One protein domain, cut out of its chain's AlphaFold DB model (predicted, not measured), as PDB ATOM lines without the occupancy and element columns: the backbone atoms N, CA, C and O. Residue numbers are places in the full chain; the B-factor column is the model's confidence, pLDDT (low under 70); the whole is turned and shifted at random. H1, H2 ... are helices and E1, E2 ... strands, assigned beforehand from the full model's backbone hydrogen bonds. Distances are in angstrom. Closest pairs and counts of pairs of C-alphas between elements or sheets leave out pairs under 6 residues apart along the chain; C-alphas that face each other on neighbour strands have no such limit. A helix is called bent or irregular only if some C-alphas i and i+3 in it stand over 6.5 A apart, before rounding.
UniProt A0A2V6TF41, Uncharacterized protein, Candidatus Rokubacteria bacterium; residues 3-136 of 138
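Overview. This is residues 3 to 136 of the 138 residues of an uncharacterized protein of Candidatus Rokubacteria bacterium (UniProt A0A2V6TF41). Two lobes lie one beyond the other: a helical lobe, in which H2 and H4 run side by side, H3 crosses H2 and the small parallel sheet E2 E3 packs on H4, and a separate slab made by the long hairpin E4 E5 with short E1 along it. H1 stands about perpendicular to H2 near its beginning, and residues 23 to 28, of which 23 and 24 belong to H1, stick out. The printed part has 134 residues, with four named helices and five named strands in the order E1 H1 H2 H3 E2 H4 E3 E4 E5; the class is mixed, and the slab's order E1, E4, E5 is antiparallel. The whole is compact, with a radius of gyration of the C-alphas of 16.3 A and spans of 54 by 38 by 25 A.

Along the chain. Find C-alpha 3 at (1.765, -45.085, -41.838), where E1, residues 3 to 6, begins. Then come H1, residues 14 to 24, and H2, residues 35 to 52, which runs 26.2 A from (10.540, -31.711, -54.520). Next are H3, residues 57 to 68, E2, residues 73 to 75, H4, residues 77 to 88, and E3, residues 93 to 95. E4, residues 112 to 120, spans 25.2 A; E5, residues 126 to 135, spans 25.9 A and ends at (20.665, -39.835, -34.980). H3 is irregular, but only just, with C-alphas 59 and 62 7.0 A apart; H4 is irregular, with C-alphas 78 and 81 8.3 A apart.

Arrangement. Look first at E4, the inner strand: N 5 and O 116 of E1 and E4 are 3.0 A apart, and N 117 and O 130 of the hairpin E4 and E5 are 2.7 A apart, both within hydrogen-bond range. E5 bends by 58 degrees at residue 129. None of the four helices is on this sheet. H1 is close to H2 but not clearly touching, the closest C-alphas being those of Leu 14 and Ala 36, 7.6 A. With residues 44 to 52 alone H2 touches H3, closest at C-alphas 49 and 60, 5.1 A, at a steep tilt of 69 degrees, only just short of perpendicular, opposite ways. With residues 43 to 51 alone H2 touches H4, closest at C-alphas 51 and 87, 5.6 A, at a shallow tilt of 15 degrees, the same way. E2, H4 and E3 form a strand-helix-strand unit, two parallel neighbour strands with a helix between, its crossover right-handed; N 94 and O 73 are 2.9 A apart. Every O i to N i+4 pair is within range in H1, against 13 of 14 in H2, 6 of 8 in H4 and 3 of 8 in H3, where 5 of 9 O i to N i+3 pairs are.

Size, cuts and confidence. The two C-alphas farthest apart are those of Ala 89 and Pro 122, 54.8 A. The printed part has no cut; the link from E3 to E4, residues 96 to 111, is long. The mean pLDDT of the printed part is 88.0; look for values under 70 at residues 5 to 10, 111 to 114 and 134 to 136.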
ATOM      1  N   ALA A   3       0.688 -44.833 -40.887       77.69
ATOM      2  CA  ALA A   3       1.765 -45.085 -41.838       77.69
ATOM      3  C   ALA A   3       3.017 -44.311 -41.415       77.69
ATOM      4  O   ALA A   3       2.916 -43.318 -40.698       77.69
ATOM      5  N   THR A   4       4.189 -44.762 -41.849       70.25
ATOM      6  CA  THR A   4       5.461 -44.066 -41.624       70.25
ATOM      7  C   THR A   4       6.058 -43.664 -42.960       70.25
ATOM      8  O   THR A   4       6.184 -44.514 -43.839       70.25
ATOM      9  N   GLY A   5       6.445 -42.402 -43.103       67.62
ATOM     10  CA  GLY A   5       7.194 -41.903 -44.256       67.62
ATOM     11  C   GLY A   5       8.426 -41.140 -43.791       67.62
ATOM     12  O   GLY A   5       8.495 -40.726 -42.635       67.62
ATOM     13  N   ALA A   6       9.419 -40.983 -44.663       65.88
ATOM     14  CA  ALA A   6      10.503 -40.049 -44.380       65.88
ATOM     15  C   ALA A   6       9.908 -38.644 -44.219       65.88
ATOM     16  O   ALA A   6       9.022 -38.255 -44.982       65.88
ATOM     17  N   ASN A   7      10.367 -37.912 -43.209       62.50
ATOM     18  CA  ASN A   7       9.989 -36.522 -43.023       62.50
ATOM     19  C   ASN A   7      10.679 -35.703 -44.117       62.50
ATOM     20  O   ASN A   7      11.880 -35.452 -44.066       62.50
ATOM     21  N   VAL A   8       9.887 -35.306 -45.101       57.97
ATOM     22  CA  VAL A   8      10.103 -34.066 -45.841       57.97
ATOM     23  C   VAL A   8       9.649 -32.950 -44.895       57.97
ATOM     24  O   VAL A   8       8.672 -33.170 -44.187       57.97
ATOM     25  N   SER A   9      10.262 -31.763 -44.907       56.81
ATOM     26  CA  SER A   9       9.727 -30.516 -44.306       56.81
ATOM     27  C   SER A   9      10.067 -30.142 -42.853       56.81
ATOM     28  O   SER A   9       9.186 -29.778 -42.077       56.81
ATOM     29  N   SER A  10      11.351 -30.073 -42.491       60.56
ATOM     30  CA  SER A  10      11.764 -29.315 -41.284       60.56
ATOM     31  C   SER A  10      12.740 -28.164 -41.553       60.56
ATOM     32  O   SER A  10      13.184 -27.494 -40.618       60.56
ATOM     33  N   GLY A  11      13.060 -27.891 -42.823       72.12
ATOM     34  CA  GLY A  11      13.878 -26.742 -43.199       72.12
ATOM     35  C   GLY A  11      13.160 -25.426 -42.933       72.12
ATOM     36  O   GLY A  11      12.013 -25.228 -43.330       72.12
ATOM     37  N   THR A  12      13.861 -24.486 -42.301       85.62
ATOM     38  CA  THR A  12      13.342 -23.136 -42.029       85.62
ATOM     39  C   THR A  12      12.980 -22.378 -43.309       85.62
ATOM     40  O   THR A  12      12.138 -21.486 -43.272       85.62
ATOM     41  N   SER A  13      13.584 -22.757 -44.439       91.06
ATOM     42  CA  SER A  13      13.386 -22.139 -45.750       91.06
ATOM     43  C   SER A  13      12.313 -22.824 -46.613       91.06
ATOM     44  O   SER A  13      12.026 -22.353 -47.713       91.06
ATOM     45  N   LEU A  14      11.655 -23.891 -46.134       89.12
ATOM     46  CA  LEU A  14      10.609 -24.570 -46.909       89.12
ATOM     47  C   LEU A  14       9.478 -23.643 -47.379       89.12
ATOM     48  O   LEU A  14       9.166 -23.687 -48.570       89.12
ATOM     49  N   PRO A  15       8.886 -22.771 -46.537       91.12
ATOM     50  CA  PRO A  15       7.816 -21.887 -46.998       91.12
ATOM     51  C   PRO A  15       8.257 -20.967 -48.146       91.12
ATOM     52  O   PRO A  15       7.489 -20.710 -49.075       91.12
ATOM     53  N   ALA A  16       9.510 -20.500 -48.115       93.88
ATOM     54  CA  ALA A  16      10.080 -19.691 -49.185       93.88
ATOM     55  C   ALA A  16      10.242 -20.509 -50.476       93.88
ATOM     56  O   ALA A  16       9.897 -20.023 -51.555       93.88
ATOM     57  N   TYR A  17      10.701 -21.761 -50.380       93.50
ATOM     58  CA  TYR A  17      10.818 -22.640 -51.542       93.50
ATOM     59  C   TYR A  17       9.462 -23.000 -52.143       93.50
ATOM     60  O   TYR A  17       9.310 -22.972 -53.359       93.50
ATOM     61  N   GLU A  18       8.451 -23.290 -51.325       91.62
ATOM     62  CA  GLU A  18       7.112 -23.559 -51.841       91.62
ATOM     63  C   GLU A  18       6.540 -22.357 -52.607       91.62
ATOM     64  O   GLU A  18       5.908 -22.524 -53.650       91.62
ATOM     65  N   ASN A  19       6.776 -21.138 -52.112       93.19
ATOM     66  CA  ASN A  19       6.380 -19.916 -52.809       93.19
ATOM     67  C   ASN A  19       7.140 -19.753 -54.128       93.19
ATOM     68  O   ASN A  19       6.522 -19.465 -55.154       93.19
ATOM     69  N   LEU A  20       8.456 -19.994 -54.123       93.75
ATOM     70  CA  LEU A  20       9.274 -19.984 -55.333       93.75
ATOM     71  C   LEU A  20       8.772 -21.017 -56.351       93.75
ATOM     72  O   LEU A  20       8.643 -20.702 -57.533       93.75
ATOM     73  N   TYR A  21       8.448 -22.226 -55.896       93.12
ATOM     74  CA  TYR A  21       7.928 -23.297 -56.734       93.12
ATOM     75  C   TYR A  21       6.587 -22.907 -57.352       93.12
ATOM     76  O   TYR A  21       6.457 -22.927 -58.571       93.12
ATOM     77  N   ARG A  22       5.612 -22.471 -56.545       91.50
ATOM     78  CA  ARG A  22       4.286 -22.051 -57.033       91.50
ATOM     79  C   ARG A  22       4.365 -20.916 -58.057       91.50
ATOM     80  O   ARG A  22       3.561 -20.883 -58.981       91.50
ATOM     81  N   ALA A  23       5.331 -20.011 -57.913       93.69
ATOM     82  CA  ALA A  23       5.527 -18.903 -58.844       93.69
ATOM     83  C   ALA A  23       6.170 -19.311 -60.185       93.69
ATOM     84  O   ALA A  23       5.978 -18.611 -61.175       93.69
ATOM     85  N   ASN A  24       6.938 -20.407 -60.229       93.56
ATOM     86  CA  ASN A  24       7.769 -20.768 -61.389       93.56
ATOM     87  C   ASN A  24       7.440 -22.134 -62.009       93.56
ATOM     88  O   ASN A  24       7.939 -22.460 -63.089       93.56
ATOM     89  N   ALA A  25       6.641 -22.958 -61.335       90.50
ATOM     90  CA  ALA A  25       6.244 -24.260 -61.837       90.50
ATOM     91  C   ALA A  25       5.393 -24.123 -63.104       90.50
ATOM     92  O   ALA A  25       4.674 -23.142 -63.317       90.50
ATOM     93  N   LYS A  26       5.462 -25.146 -63.960       90.81
ATOM     94  CA  LYS A  26       4.580 -25.228 -65.126       90.81
ATOM     95  C   LYS A  26       3.119 -25.255 -64.652       90.81
ATOM     96  O   LYS A  26       2.835 -25.927 -63.658       90.81
ATOM     97  N   PRO A  27       2.190 -24.591 -65.363       88.25
ATOM     98  CA  PRO A  27       0.773 -24.657 -65.028       88.25
ATOM     99  C   PRO A  27       0.289 -26.107 -64.899       88.25
ATOM    100  O   PRO A  27       0.597 -26.942 -65.749       88.25
ATOM    101  N   GLY A  28      -0.467 -26.391 -63.836       84.56
ATOM    102  CA  GLY A  28      -0.991 -27.730 -63.545       84.56
ATOM    103  C   GLY A  28      -0.018 -28.673 -62.830       84.56
ATOM    104  O   GLY A  28      -0.331 -29.852 -62.699       84.56
ATOM    105  N   LEU A  29       1.146 -28.187 -62.381       86.00
ATOM    106  CA  LEU A  29       2.077 -28.968 -61.571       86.00
ATOM    107  C   LEU A  29       2.021 -28.535 -60.101       86.00
ATOM    108  O   LEU A  29       2.494 -27.458 -59.738       86.00
ATOM    109  N   ASP A  30       1.466 -29.403 -59.258       85.62
ATOM    110  CA  ASP A  30       1.406 -29.185 -57.813       85.62
ATOM    111  C   ASP A  30       2.722 -29.560 -57.131       85.62
ATOM    112  O   ASP A  30       3.433 -30.464 -57.577       85.62
ATOM    113  N   PHE A  31       3.015 -28.911 -56.003       83.56
ATOM    114  CA  PHE A  31       4.163 -29.250 -55.166       83.56
ATOM    115  C   PHE A  31       4.065 -30.705 -54.686       83.56
ATOM    116  O   PHE A  31       3.127 -31.072 -53.980       83.56
ATOM    117  N   GLN A  32       5.031 -31.538 -55.079       83.12
ATOM    118  CA  GLN A  32       5.042 -32.967 -54.756       83.12
ATOM    119  C   GLN A  32       5.969 -33.279 -53.580       83.12
ATOM    120  O   GLN A  32       6.932 -32.552 -53.311       83.12
ATOM    121  N   ALA A  33       5.742 -34.431 -52.948       74.06
ATOM    122  CA  ALA A  33       6.736 -35.041 -52.069       74.06
ATOM    123  C   ALA A  33       8.086 -35.169 -52.803       74.06
ATOM    124  O   ALA A  33       8.111 -35.426 -54.007       74.06
ATOM    125  N   TRP A  34       9.198 -34.993 -52.084       79.88
ATOM    126  CA  TRP A  34      10.577 -35.061 -52.602       79.88
ATOM    127  C   TRP A  34      11.055 -33.880 -53.456       79.88
ATOM    128  O   TRP A  34      12.227 -33.818 -53.836       79.88
ATOM    129  N   THR A  35      10.183 -32.908 -53.739       87.88
ATOM    130  CA  THR A  35      10.540 -31.711 -54.520       87.88
ATOM    131  C   THR A  35      11.588 -30.849 -53.806       87.88
ATOM    132  O   THR A  35      12.390 -30.192 -54.470       87.88
ATOM    133  N   ALA A  36      11.608 -30.855 -52.469       89.19
ATOM    134  CA  ALA A  36      12.599 -30.136 -51.666       89.19
ATOM    135  C   ALA A  36      13.973 -30.828 -51.697       89.19
ATOM    136  O   ALA A  36      14.991 -30.179 -51.912       89.19
ATOM    137  N   GLU A  37      14.011 -32.149 -51.563       88.50
ATOM    138  CA  GLU A  37      15.229 -32.961 -51.585       88.50
ATOM    139  C   GLU A  37      15.887 -32.949 -52.964       88.50
ATOM    140  O   GLU A  37      17.110 -32.853 -53.071       88.50
ATOM    141  N   ALA A  38      15.081 -33.003 -54.030       91.56
ATOM    142  CA  ALA A  38      15.575 -32.859 -55.393       91.56
ATOM    143  C   ALA A  38      16.269 -31.502 -55.582       91.56
ATOM    144  O   ALA A  38      17.366 -31.440 -56.138       91.56
ATOM    145  N   PHE A  39      15.671 -30.429 -55.065       93.62
ATOM    146  CA  PHE A  39      16.252 -29.090 -55.111       93.62
ATOM    147  C   PHE A  39      17.544 -28.986 -54.294       93.62
ATOM    148  O   PHE A  39      18.564 -28.517 -54.806       93.62
ATOM    149  N   ASP A  40      17.538 -29.502 -53.063       94.06
ATOM    150  CA  ASP A  40      18.724 -29.529 -52.209       94.06
ATOM    151  C   ASP A  40      19.872 -30.304 -52.865       94.06
ATOM    152  O   ASP A  40      21.010 -29.840 -52.836       94.06
ATOM    153  N   SER A  41      19.592 -31.436 -53.522       94.00
ATOM    154  CA  SER A  41      20.623 -32.260 -54.170       94.00
ATOM    155  C   SER A  41      21.463 -31.475 -55.186       94.00
ATOM    156  O   SER A  41      22.688 -31.619 -55.223       94.00
ATOM    157  N   VAL A  42      20.823 -30.585 -55.952       96.50
ATOM    158  CA  VAL A  42      21.489 -29.738 -56.946       96.50
ATOM    159  C   VAL A  42      22.352 -28.686 -56.259       96.50
ATOM    160  O   VAL A  42      23.507 -28.495 -56.639       96.50
ATOM    161  N   LEU A  43      21.824 -28.024 -55.227       97.06
ATOM    162  CA  LEU A  43      22.539 -26.958 -54.527       97.06
ATOM    163  C   LEU A  43      23.762 -27.472 -53.770       97.06
ATOM    164  O   LEU A  43      24.820 -26.847 -53.825       97.06
ATOM    165  N   ILE A  44      23.658 -28.629 -53.118       96.12
ATOM    166  CA  ILE A  44      24.791 -29.211 -52.393       96.12
ATOM    167  C   ILE A  44      25.874 -29.662 -53.377       96.12
ATOM    168  O   ILE A  44      27.050 -29.386 -53.146       96.12
ATOM    169  N   ALA A  45      25.501 -30.320 -54.484       97.19
ATOM    170  CA  ALA A  45      26.457 -30.726 -55.514       97.19
ATOM    171  C   ALA A  45      27.167 -29.510 -56.130       97.19
ATOM    172  O   ALA A  45      28.385 -29.518 -56.292       97.19
ATOM    173  N   PHE A  46      26.419 -28.438 -56.400       98.19
ATOM    174  CA  PHE A  46      26.963 -27.186 -56.911       98.19
ATOM    175  C   PHE A  46      27.946 -26.530 -55.931       98.19
ATOM    176  O   PHE A  46      29.082 -26.245 -56.306       98.19
ATOM    177  N   LEU A  47      27.561 -26.339 -54.665       98.12
ATOM    178  CA  LEU A  47      28.445 -25.757 -53.649       98.12
ATOM    179  C   LEU A  47      29.680 -26.635 -53.392       98.12
ATOM    180  O   LEU A  47      30.780 -26.109 -53.222       98.12
ATOM    181  N   ALA A  48      29.534 -27.961 -53.421       97.94
ATOM    182  CA  ALA A  48      30.656 -28.889 -53.304       97.94
ATOM    183  C   ALA A  48      31.631 -28.751 -54.476       97.94
ATOM    184  O   ALA A  48      32.839 -28.678 -54.256       97.94
ATOM    185  N   ALA A  49      31.123 -28.650 -55.706       98.50
ATOM    186  CA  ALA A  49      31.947 -28.434 -56.891       98.50
ATOM    187  C   ALA A  49      32.710 -27.100 -56.827       98.50
ATOM    188  O   ALA A  49      33.888 -27.045 -57.186       98.50
ATOM    189  N   LEU A  50      32.081 -26.037 -56.311       98.25
ATOM    190  CA  LEU A  50      32.750 -24.756 -56.069       98.25
ATOM    191  C   LEU A  50      33.858 -24.876 -55.015       98.25
ATOM    192  O   LEU A  50      34.966 -24.392 -55.242       98.25
ATOM    193  N   ALA A  51      33.585 -25.550 -53.894       97.38
ATOM    194  CA  ALA A  51      34.565 -25.775 -52.831       97.38
ATOM    195  C   ALA A  51      35.777 -26.584 -53.328       97.38
ATOM    196  O   ALA A  51      36.917 -26.283 -52.978       97.38
ATOM    197  N   ALA A  52      35.524 -27.585 -54.172       97.88
ATOM    198  CA  ALA A  52      36.535 -28.447 -54.774       97.88
ATOM    199  C   ALA A  52      37.232 -27.822 -55.994       97.88
ATOM    200  O   ALA A  52      38.238 -28.352 -56.464       97.88
ATOM    201  N   LYS A  53      36.691 -26.719 -56.530       97.38
ATOM    202  CA  LYS A  53      37.105 -26.103 -57.803       97.38
ATOM    203  C   LYS A  53      37.120 -27.108 -58.964       97.38
ATOM    204  O   LYS A  53      37.966 -27.026 -59.851       97.38
ATOM    205  N   SER A  54      36.192 -28.061 -58.947       98.06
ATOM    206  CA  SER A  54      36.112 -29.140 -59.929       98.06
ATOM    207  C   SER A  54      34.671 -29.621 -60.100       98.06
ATOM    208  O   SER A  54      33.991 -29.854 -59.099       98.06
ATOM    209  N   PRO A  55      34.198 -29.819 -61.343       97.00
ATOM    210  CA  PRO A  55      32.902 -30.431 -61.610       97.00
ATOM    211  C   PRO A  55      32.941 -31.967 -61.554       97.00
ATOM    212  O   PRO A  55      31.903 -32.596 -61.732       97.00
ATOM    213  N   ASP A  56      34.108 -32.585 -61.349       98.06
ATOM    214  CA  ASP A  56      34.236 -34.041 -61.255       98.06
ATOM    215  C   ASP A  56      33.666 -34.561 -59.917       98.06
ATOM    216  O   ASP A  56      34.186 -34.197 -58.854       98.06
ATOM    217  N   PRO A  57      32.642 -35.442 -59.930       95.44
ATOM    218  CA  PRO A  57      32.050 -36.013 -58.720       95.44
ATOM    219  C   PRO A  57      33.034 -36.734 -57.807       95.44
ATOM    220  O   PRO A  57      32.873 -36.681 -56.583       95.44
ATOM    221  N   ALA A  58      34.064 -37.378 -58.363       96.50
ATOM    222  CA  ALA A  58      35.087 -38.030 -57.550       96.50
ATOM    223  C   ALA A  58      35.913 -37.004 -56.757       96.50
ATOM    224  O   ALA A  58      36.359 -37.291 -55.647       96.50
ATOM    225  N   THR A  59      36.050 -35.791 -57.296       97.81
ATOM    226  CA  THR A  59      36.766 -34.689 -56.658       97.81
ATOM    227  C   THR A  59      35.889 -33.941 -55.647       97.81
ATOM    228  O   THR A  59      36.353 -33.642 -54.550       97.81
ATOM    229  N   PHE A  60      34.621 -33.643 -55.967       97.25
ATOM    230  CA  PHE A  60      33.792 -32.798 -55.094       97.25
ATOM    231  C   PHE A  60      32.987 -33.549 -54.031       97.25
ATOM    232  O   PHE A  60      32.685 -32.974 -52.985       97.25
ATOM    233  N   SER A  61      32.624 -34.819 -54.246       95.69
ATOM    234  CA  SER A  61      31.772 -35.553 -53.292       95.69
ATOM    235  C   SER A  61      32.321 -35.623 -51.854       95.69
ATOM    236  O   SER A  61      31.506 -35.514 -50.931       95.69
ATOM    237  N   PRO A  62      33.648 -35.679 -51.596       95.44
ATOM    238  CA  PRO A  62      34.180 -35.627 -50.231       95.44
ATOM    239  C   PRO A  62      33.868 -34.321 -49.478       95.44
ATOM    240  O   PRO A  62      33.890 -34.306 -48.248       95.44
ATOM    241  N   HIS A  63      33.548 -33.231 -50.185       95.81
ATOM    242  CA  HIS A  63      33.228 -31.931 -49.582       95.81
ATOM    243  C   HIS A  63      31.786 -31.841 -49.065       95.81
ATOM    244  O   HIS A  63      31.491 -30.983 -48.232       95.81
ATOM    245  N   ILE A  64      30.890 -32.725 -49.518       95.88
ATOM    246  CA  ILE A  64      29.456 -32.674 -49.197       95.88
ATOM    247  C   ILE A  64      29.224 -32.741 -47.685       95.88
ATOM    248  O   ILE A  64      28.517 -31.902 -47.133       95.88
ATOM    249  N   ALA A  65      29.872 -33.686 -46.996       93.88
ATOM    250  CA  ALA A  65      29.718 -33.829 -45.551       93.88
ATOM    251  C   ALA A  65      30.157 -32.561 -44.799       93.88
ATOM    252  O   ALA A  65      29.471 -32.129 -43.879       93.88
ATOM    253  N   ALA A  66      31.255 -31.918 -45.203       94.25
ATOM    254  CA  ALA A  66      31.698 -30.672 -44.575       94.25
ATOM    255  C   ALA A  66      30.718 -29.514 -44.824       94.25
ATOM    256  O   ALA A  66      30.482 -28.717 -43.925       94.25
ATOM    257  N   LEU A  67      30.116 -29.448 -46.014       95.44
ATOM    258  CA  LEU A  67      29.161 -28.401 -46.381       95.44
ATOM    259  C   LEU A  67      27.799 -28.546 -45.710       95.44
ATOM    260  O   LEU A  67      27.078 -27.564 -45.613       95.44
ATOM    261  N   THR A  68      27.408 -29.738 -45.268       93.62
ATOM    262  CA  THR A  68      26.073 -29.956 -44.688       93.62
ATOM    263  C   THR A  68      26.067 -30.103 -43.173       93.62
ATOM    264  O   THR A  68      25.007 -30.333 -42.599       93.62
ATOM    265  N   ASN A  69      27.230 -30.008 -42.525       91.38
ATOM    266  CA  ASN A  69      27.384 -30.198 -41.086       91.38
ATOM    267  C   ASN A  69      28.126 -29.009 -40.451       91.38
ATOM    268  O   ASN A  69      28.913 -28.343 -41.122       91.38
ATOM    269  N   PRO A  70      27.935 -28.755 -39.147       90.38
ATOM    270  CA  PRO A  70      28.783 -27.827 -38.408       90.38
ATOM    271  C   PRO A  70      30.258 -28.274 -38.398       90.38
ATOM    272  O   PRO A  70      30.536 -29.476 -38.433       90.38
ATOM    273  N   PRO A  71      31.221 -27.345 -38.235       93.44
ATOM    274  CA  PRO A  71      31.041 -25.904 -38.045       93.44
ATOM    275  C   PRO A  71      31.045 -25.116 -39.366       93.44
ATOM    276  O   PRO A  71      31.807 -25.425 -40.276       93.44
ATOM    277  N   GLY A  72      30.296 -24.015 -39.417       93.00
ATOM    278  CA  GLY A  72      30.310 -23.070 -40.534       93.00
ATOM    279  C   GLY A  72      29.249 -21.988 -40.369       93.00
ATOM    280  O   GLY A  72      28.359 -22.110 -39.526       93.00
ATOM    281  N   LYS A  73      29.334 -20.918 -41.163       97.25
ATOM    282  CA  LYS A  73      28.224 -19.969 -41.274       97.25
ATOM    283  C   LYS A  73      27.075 -20.667 -42.000       97.25
ATOM    284  O   LYS A  73      27.286 -21.235 -43.071       97.25
ATOM    285  N   VAL A  74      25.892 -20.644 -41.392       96.25
ATOM    286  CA  VAL A  74      24.705 -21.301 -41.944       96.25
ATOM    287  C   VAL A  74      24.095 -20.431 -43.036       96.25
ATOM    288  O   VAL A  74      23.862 -19.244 -42.809       96.25
ATOM    289  N   PHE A  75      23.822 -21.032 -44.190       97.25
ATOM    290  CA  PHE A  75      23.126 -20.410 -45.311       97.25
ATOM    291  C   PHE A  75      21.954 -21.275 -45.766       97.25
ATOM    292  O   PHE A  75      22.040 -22.503 -45.740       97.25
ATOM    293  N   THR A  76      20.884 -20.634 -46.227       96.62
ATOM    294  CA  THR A  76      19.785 -21.281 -46.961       96.62
ATOM    295  C   THR A  76      19.849 -20.895 -48.438       96.62
ATOM    296  O   THR A  76      20.663 -20.058 -48.840       96.62
ATOM    297  N   PHE A  77      18.976 -21.469 -49.270       96.50
ATOM    298  CA  PHE A  77      18.899 -21.094 -50.686       96.50
ATOM    299  C   PHE A  77      18.564 -19.604 -50.902       96.50
ATOM    300  O   PHE A  77      18.944 -19.034 -51.921       96.50
ATOM    301  N   GLU A  78      17.906 -18.952 -49.937       97.38
ATOM    302  CA  GLU A  78      17.599 -17.513 -49.978       97.38
ATOM    303  C   GLU A  78      18.866 -16.644 -49.929       97.38
ATOM    304  O   GLU A  78      18.835 -15.474 -50.293       97.38
ATOM    305  N   GLN A  79      19.988 -17.221 -49.489       97.88
ATOM    306  CA  GLN A  79      21.289 -16.568 -49.344       97.88
ATOM    307  C   GLN A  79      22.344 -17.224 -50.247       97.88
ATOM    308  O   GLN A  79      23.537 -17.223 -49.930       97.88
ATOM    309  N   LEU A  80      21.913 -17.844 -51.352       96.75
ATOM    310  CA  LEU A  80      22.784 -18.641 -52.215       96.75
ATOM    311  C   LEU A  80      23.955 -17.826 -52.783       96.75
ATOM    312  O   LEU A  80      25.065 -18.337 -52.882       96.75
ATOM    313  N   ASP A  81      23.747 -16.553 -53.108       98.00
ATOM    314  CA  ASP A  81      24.803 -15.652 -53.573       98.00
ATOM    315  C   ASP A  81      25.908 -15.454 -52.519       98.00
ATOM    316  O   ASP A  81      27.099 -15.487 -52.840       98.00
ATOM    317  N   GLN A  82      25.526 -15.303 -51.250       98.50
ATOM    318  CA  GLN A  82      26.458 -15.187 -50.132       98.50
ATOM    319  C   GLN A  82      27.168 -16.514 -49.866       98.50
ATOM    320  O   GLN A  82      28.377 -16.513 -49.639       98.50
ATOM    321  N   ALA A  83      26.441 -17.634 -49.946       98.06
ATOM    322  CA  ALA A  83      27.013 -18.970 -49.812       98.06
ATOM    323  C   ALA A  83      28.081 -19.219 -50.887       98.06
ATOM    324  O   ALA A  83      29.195 -19.608 -50.555       98.06
ATOM    325  N   ILE A  84      27.792 -18.896 -52.155       98.44
ATOM    326  CA  ILE A  84      28.746 -19.002 -53.270       98.44
ATOM    327  C   ILE A  84      30.010 -18.187 -52.986       98.44
ATOM    328  O   ILE A  84      31.120 -18.700 -53.123       98.44
ATOM    329  N   ARG A  85      29.863 -16.917 -52.583       98.56
ATOM    330  CA  ARG A  85      31.007 -16.037 -52.295       98.56
ATOM    331  C   ARG A  85      31.861 -16.576 -51.148       98.56
ATOM    332  O   ARG A  85      33.079 -16.634 -51.295       98.56
ATOM    333  N   ALA A  86      31.231 -17.005 -50.056       98.25
ATOM    334  CA  ALA A  86      31.917 -17.583 -48.903       98.25
ATOM    335  C   ALA A  86      32.647 -18.888 -49.276       98.25
ATOM    336  O   ALA A  86      33.818 -19.062 -48.942       98.25
ATOM    337  N   THR A  87      32.001 -19.770 -50.045       97.69
ATOM    338  CA  THR A  87      32.613 -21.010 -50.541       97.69
ATOM    339  C   THR A  87      33.825 -20.728 -51.429       97.69
ATOM    340  O   THR A  87      34.878 -21.334 -51.236       97.69
ATOM    341  N   LEU A  88      33.722 -19.783 -52.369       97.25
ATOM    342  CA  LEU A  88      34.834 -19.404 -53.248       97.25
ATOM    343  C   LEU A  88      35.992 -18.732 -52.496       97.25
ATOM    344  O   LEU A  88      37.147 -18.886 -52.895       97.25
ATOM    345  N   ALA A  89      35.696 -18.025 -51.402       97.44
ATOM    346  CA  ALA A  89      36.691 -17.456 -50.495       97.44
ATOM    347  C   ALA A  89      37.361 -18.507 -49.583       97.44
ATOM    348  O   ALA A  89      38.326 -18.188 -48.891       97.44
ATOM    349  N   GLY A  90      36.888 -19.760 -49.591       95.44
ATOM    350  CA  GLY A  90      37.407 -20.837 -48.746       95.44
ATOM    351  C   GLY A  90      36.928 -20.773 -47.292       95.44
ATOM    352  O   GLY A  90      37.533 -21.397 -46.419       95.44
ATOM    353  N   GLU A  91      35.862 -20.023 -47.010       97.38
ATOM    354  CA  GLU A  91      35.265 -19.956 -45.678       97.38
ATOM    355  C   GLU A  91      34.533 -21.259 -45.319       97.38
ATOM    356  O   GLU A  91      34.081 -22.018 -46.180       97.38
ATOM    357  N   LYS A  92      34.365 -21.509 -44.015       96.38
ATOM    358  CA  LYS A  92      33.541 -22.625 -43.538       96.38
ATOM    359  C   LYS A  92      32.061 -22.297 -43.725       96.38
ATOM    360  O   LYS A  92      31.500 -21.485 -42.989       96.38
ATOM    361  N   VAL A  93      31.440 -22.964 -44.689       97.19
ATOM    362  CA  VAL A  93      30.024 -22.838 -45.043       97.19
ATOM    363  C   VAL A  93      29.260 -24.063 -44.551       97.19
ATOM    364  O   VAL A  93      29.719 -25.185 -44.736       97.19
ATOM    365  N   GLN A  94      28.080 -23.837 -43.974       96.19
ATOM    366  CA  GLN A  94      27.086 -24.873 -43.718       96.19
ATOM    367  C   GLN A  94      25.812 -24.546 -44.507       96.19
ATOM    368  O   GLN A  94      25.123 -23.573 -44.213       96.19
ATOM    369  N   TYR A  95      25.465 -25.357 -45.497       95.81
ATOM    370  CA  TYR A  95      24.201 -25.252 -46.211       95.81
ATOM    371  C   TYR A  95      23.094 -25.981 -45.435       95.81
ATOM    372  O   TYR A  95      23.195 -27.174 -45.141       95.81
ATOM    373  N   SER A  96      22.038 -25.246 -45.095       92.69
ATOM    374  CA  SER A  96      20.806 -25.773 -44.520       92.69
ATOM    375  C   SER A  96      19.771 -25.901 -45.632       92.69
ATOM    376  O   SER A  96      19.339 -24.901 -46.208       92.69
ATOM    377  N   GLY A  97      19.421 -27.147 -45.947       91.38
ATOM    378  CA  GLY A  97      18.511 -27.466 -47.032       91.38
ATOM    379  C   GLY A  97      17.085 -27.003 -46.766       91.38
ATOM    380  O   GLY A  97      16.658 -26.790 -45.628       91.38
ATOM    381  N   VAL A  98      16.330 -26.903 -47.849       92.31
ATOM    382  CA  VAL A  98      14.886 -26.687 -47.834       92.31
ATOM    383  C   VAL A  98      14.174 -27.859 -47.158       92.31
ATOM    384  O   VAL A  98      13.224 -27.665 -46.400       92.31
ATOM    385  N   SER A  99      14.652 -29.080 -47.396       87.00
ATOM    386  CA  SER A  99      14.138 -30.288 -46.746       87.00
ATOM    387  C   SER A  99      14.484 -30.341 -45.251       87.00
ATOM    388  O   SER A  99      13.748 -30.950 -44.471       87.00
ATOM    389  N   GLY A 100      15.532 -29.627 -44.827       84.31
ATOM    390  CA  GLY A 100      16.016 -29.557 -43.451       84.31
ATOM    391  C   GLY A 100      17.542 -29.616 -43.361       84.31
ATOM    392  O   GLY A 100      18.244 -29.573 -44.375       84.31
ATOM    393  N   PRO A 101      18.098 -29.712 -42.140       83.56
ATOM    394  CA  PRO A 101      19.499 -30.067 -41.945       83.56
ATOM    395  C   PRO A 101      19.812 -31.422 -42.595       83.56
ATOM    396  O   PRO A 101      19.245 -32.446 -42.223       83.56
ATOM    397  N   LEU A 102      20.728 -31.425 -43.561       86.12
ATOM    398  CA  LEU A 102      21.015 -32.600 -44.392       86.12
ATOM    399  C   LEU A 102      21.999 -33.565 -43.714       86.12
ATOM    400  O   LEU A 102      21.874 -34.784 -43.831       86.12
ATOM    401  N   ASN A 103      22.973 -33.005 -42.986       85.88
ATOM    402  CA  ASN A 103      23.911 -33.711 -42.116       85.88
ATOM    403  C   ASN A 103      24.513 -34.984 -42.739       85.88
ATOM    404  O   ASN A 103      24.492 -36.051 -42.126       85.88
ATOM    405  N   PHE A 104      25.021 -34.920 -43.974       88.94
ATOM    406  CA  PHE A 104      25.607 -36.095 -44.618       88.94
ATOM    407  C   PHE A 104      26.808 -36.623 -43.826       88.94
ATOM    408  O   PHE A 104      27.674 -35.864 -43.391       88.94
ATOM    409  N   THR A 105      26.885 -37.939 -43.660       87.06
ATOM    410  CA  THR A 105      28.059 -38.605 -43.100       87.06
ATOM    411  C   THR A 105      29.189 -38.633 -44.126       87.06
ATOM    412  O   THR A 105      28.963 -38.508 -45.330       87.06
ATOM    413  N   SER A 106      30.417 -38.889 -43.674       85.19
ATOM    414  CA  SER A 106      31.576 -39.064 -44.565       85.19
ATOM    415  C   SER A 106      31.425 -40.225 -45.559       85.19
ATOM    416  O   SER A 106      32.137 -40.273 -46.555       85.19
ATOM    417  N   ARG A 107      30.485 -41.151 -45.314       83.88
ATOM    418  CA  ARG A 107      30.127 -42.251 -46.225       83.88
ATOM    419  C   ARG A 107      28.970 -41.900 -47.171       83.88
ATOM    420  O   ARG A 107      28.442 -42.793 -47.824       83.88
ATOM    421  N   GLY A 108      28.533 -40.640 -47.207       81.31
ATOM    422  CA  GLY A 108      27.476 -40.163 -48.105       81.31
ATOM    423  C   GLY A 108      26.053 -40.539 -47.685       81.31
ATOM    424  O   GLY A 108      25.131 -40.417 -48.485       81.31
ATOM    425  N   ARG A 109      25.836 -40.986 -46.442       80.00
ATOM    426  CA  ARG A 109      24.478 -41.225 -45.918       80.00
ATOM    427  C   ARG A 109      23.926 -39.936 -45.324       80.00
ATOM    428  O   ARG A 109      24.652 -39.282 -44.589       80.00
ATOM    429  N   ALA A 110      22.654 -39.614 -45.543       75.62
ATOM    430  CA  ALA A 110      21.993 -38.576 -44.749       75.62
ATOM    431  C   ALA A 110      22.021 -38.983 -43.261       75.62
ATOM    432  O   ALA A 110      21.608 -40.094 -42.911       75.62
ATOM    433  N   GLY A 111      22.599 -38.140 -42.400       63.78
ATOM    434  CA  GLY A 111      22.904 -38.468 -41.000       63.78
ATOM    435  C   GLY A 111      21.746 -38.243 -40.033       63.78
ATOM    436  O   GLY A 111      21.749 -38.796 -38.932       63.78
ATOM    437  N   THR A 112      20.730 -37.487 -40.449       61.41
ATOM    438  CA  THR A 112      19.501 -37.288 -39.680       61.41
ATOM    439  C   THR A 112      18.326 -37.763 -40.517       61.41
ATOM    440  O   THR A 112      17.827 -37.049 -41.377       61.41
ATOM    441  N   ALA A 113      17.896 -39.000 -40.284       61.12
ATOM    442  CA  ALA A 113      16.633 -39.465 -40.830       61.12
ATOM    443  C   ALA A 113      15.548 -39.089 -39.823       61.12
ATOM    444  O   ALA A 113      15.507 -39.634 -38.719       61.12
ATOM    445  N   ALA A 114      14.703 -38.124 -40.164       68.94
ATOM    446  CA  ALA A 114      13.439 -37.941 -39.475       68.94
ATOM    447  C   ALA A 114      12.373 -38.762 -40.211       68.94
ATOM    448  O   ALA A 114      12.366 -38.826 -41.439       68.94
ATOM    449  N   PHE A 115      11.496 -39.427 -39.467       75.88
ATOM    450  CA  PHE A 115      10.344 -40.128 -40.024       75.88
ATOM    451  C   PHE A 115       9.070 -39.575 -39.411       75.88
ATOM    452  O   PHE A 115       8.943 -39.512 -38.186       75.88
ATOM    453  N   ASP A 116       8.113 -39.236 -40.262       77.50
ATOM    454  CA  ASP A 116       6.778 -38.859 -39.842       77.50
ATOM    455  C   ASP A 116       5.889 -40.088 -39.725       77.50
ATOM    456  O   ASP A 116       5.834 -40.957 -40.597       77.50
ATOM    457  N   VAL A 117       5.150 -40.138 -38.625       83.94
ATOM    458  CA  VAL A 117       4.018 -41.029 -38.434       83.94
ATOM    459  C   VAL A 117       2.777 -40.277 -38.895       83.94
ATOM    460  O   VAL A 117       2.356 -39.306 -38.262       83.94
ATOM    461  N   TYR A 118       2.173 -40.749 -39.977       84.88
ATOM    462  CA  TYR A 118       0.924 -40.241 -40.525       84.88
ATOM    463  C   TYR A 118      -0.261 -41.001 -39.936       84.88
ATOM    464  O   TYR A 118      -0.232 -42.226 -39.801       84.88
ATOM    465  N   GLN A 119      -1.334 -40.282 -39.620       87.94
ATOM    466  CA  GLN A 119      -2.635 -40.855 -39.290       87.94
ATOM    467  C   GLN A 119      -3.593 -40.585 -40.449       87.94
ATOM    468  O   GLN A 119      -3.871 -39.425 -40.756       87.94
ATOM    469  N   VAL A 120      -4.109 -41.658 -41.053       87.81
ATOM    470  CA  VAL A 120      -5.204 -41.580 -42.028       87.81
ATOM    471  C   VAL A 120      -6.495 -41.262 -41.285       87.81
ATOM    472  O   VAL A 120      -6.807 -41.910 -40.274       87.81
ATOM    473  N   GLN A 121      -7.206 -40.267 -41.794       89.31
ATOM    474  CA  GLN A 121      -8.466 -39.757 -41.283       89.31
ATOM    475  C   GLN A 121      -9.663 -40.443 -41.959       89.31
ATOM    476  O   GLN A 121      -9.502 -41.066 -43.011       89.31
ATOM    477  N   PRO A 122     -10.875 -40.354 -41.376       91.00
ATOM    478  CA  PRO A 122     -12.081 -40.932 -41.974       91.00
ATOM    479  C   PRO A 122     -12.416 -40.389 -43.371       91.00
ATOM    480  O   PRO A 122     -13.042 -41.091 -44.154       91.00
ATOM    481  N   ASP A 123     -11.979 -39.168 -43.692       92.50
ATOM    482  CA  ASP A 123     -12.163 -38.504 -44.991       92.50
ATOM    483  C   ASP A 123     -11.087 -38.875 -46.033       92.50
ATOM    484  O   ASP A 123     -10.955 -38.208 -47.055       92.50
ATOM    485  N   ALA A 124     -10.303 -39.926 -45.766       83.31
ATOM    486  CA  ALA A 124      -9.167 -40.377 -46.570       83.31
ATOM    487  C   ALA A 124      -7.990 -39.385 -46.680       83.31
ATOM    488  O   ALA A 124      -7.025 -39.669 -47.391       83.31
ATOM    489  N   THR A 125      -7.994 -38.277 -45.931       86.06
ATOM    490  CA  THR A 125      -6.811 -37.416 -45.788       86.06
ATOM    491  C   THR A 125      -5.815 -38.006 -44.785       86.06
ATOM    492  O   THR A 125      -6.116 -38.939 -44.032       86.06
ATOM    493  N   SER A 126      -4.595 -37.468 -44.746       80.81
ATOM    494  CA  SER A 126      -3.590 -37.841 -43.749       80.81
ATOM    495  C   SER A 126      -2.987 -36.614 -43.087       80.81
ATOM    496  O   SER A 126      -2.714 -35.625 -43.762       80.81
ATOM    497  N   ARG A 127      -2.703 -36.703 -41.785       82.50
ATOM    498  CA  ARG A 127      -1.908 -35.696 -41.068       82.50
ATOM    499  C   ARG A 127      -0.737 -36.334 -40.337       82.50
ATOM    500  O   ARG A 127      -0.863 -37.460 -39.846       82.50
ATOM    501  N   VAL A 128       0.358 -35.594 -40.198       81.44
ATOM    502  CA  VAL A 128       1.465 -35.974 -39.315       81.44
ATOM    503  C   VAL A 128       0.976 -35.917 -37.866       81.44
ATOM    504  O   VAL A 128       0.373 -34.934 -37.440       81.44
ATOM    505  N   VAL A 129       1.194 -36.992 -37.109       87.56
ATOM    506  CA  VAL A 129       0.858 -37.075 -35.673       87.56
ATOM    507  C   VAL A 129       2.082 -37.231 -34.779       87.56
ATOM    508  O   VAL A 129       1.972 -37.068 -33.566       87.56
ATOM    509  N   LYS A 130       3.242 -37.567 -35.353       82.56
ATOM    510  CA  LYS A 130       4.516 -37.668 -34.637       82.56
ATOM    511  C   LYS A 130       5.675 -37.619 -35.625       82.56
ATOM    512  O   LYS A 130       5.594 -38.292 -36.641       82.56
ATOM    513  N   THR A 131       6.765 -36.953 -35.262       77.69
ATOM    514  CA  THR A 131       8.052 -37.051 -35.967       77.69
ATOM    515  C   THR A 131       9.058 -37.773 -35.072       77.69
ATOM    516  O   THR A 131       9.139 -37.513 -33.869       77.69
ATOM    517  N   ILE A 132       9.785 -38.734 -35.637       78.25
ATOM    518  CA  ILE A 132      10.813 -39.527 -34.959       78.25
ATOM    519  C   ILE A 132      12.159 -39.167 -35.572       78.25
ATOM    520  O   ILE A 132      12.383 -39.432 -36.748       78.25
ATOM    521  N   PHE A 133      13.056 -38.599 -34.770       72.75
ATOM    522  CA  PHE A 133      14.417 -38.278 -35.191       72.75
ATOM    523  C   PHE A 133      15.352 -39.445 -34.884       72.75
ATOM    524  O   PHE A 133      15.468 -39.867 -33.732       72.75
ATOM    525  N   PHE A 134      16.044 -39.941 -35.904       65.06
ATOM    526  CA  PHE A 134      17.130 -40.896 -35.745       65.06
ATOM    527  C   PHE A 134      18.451 -40.161 -35.909       65.06
ATOM    528  O   PHE A 134      18.750 -39.622 -36.974       65.06
ATOM    529  N   ASN A 135      19.258 -40.169 -34.852       59.50
ATOM    530  CA  ASN A 135      20.665 -39.835 -34.980       59.50
ATOM    531  C   ASN A 135      21.378 -41.093 -35.465       59.50
ATOM    532  O   ASN A 135      21.434 -42.087 -34.736       59.50
ATOM    533  N   ALA A 136      21.912 -41.066 -36.686       54.59
ATOM    534  CA  ALA A 136      22.865 -42.078 -37.112       54.59
ATOM    535  C   ALA A 136      24.143 -41.887 -36.278       54.59
ATOM    536  O   ALA A 136      25.024 -41.102 -36.619       54.59
TER     537      ALA A 136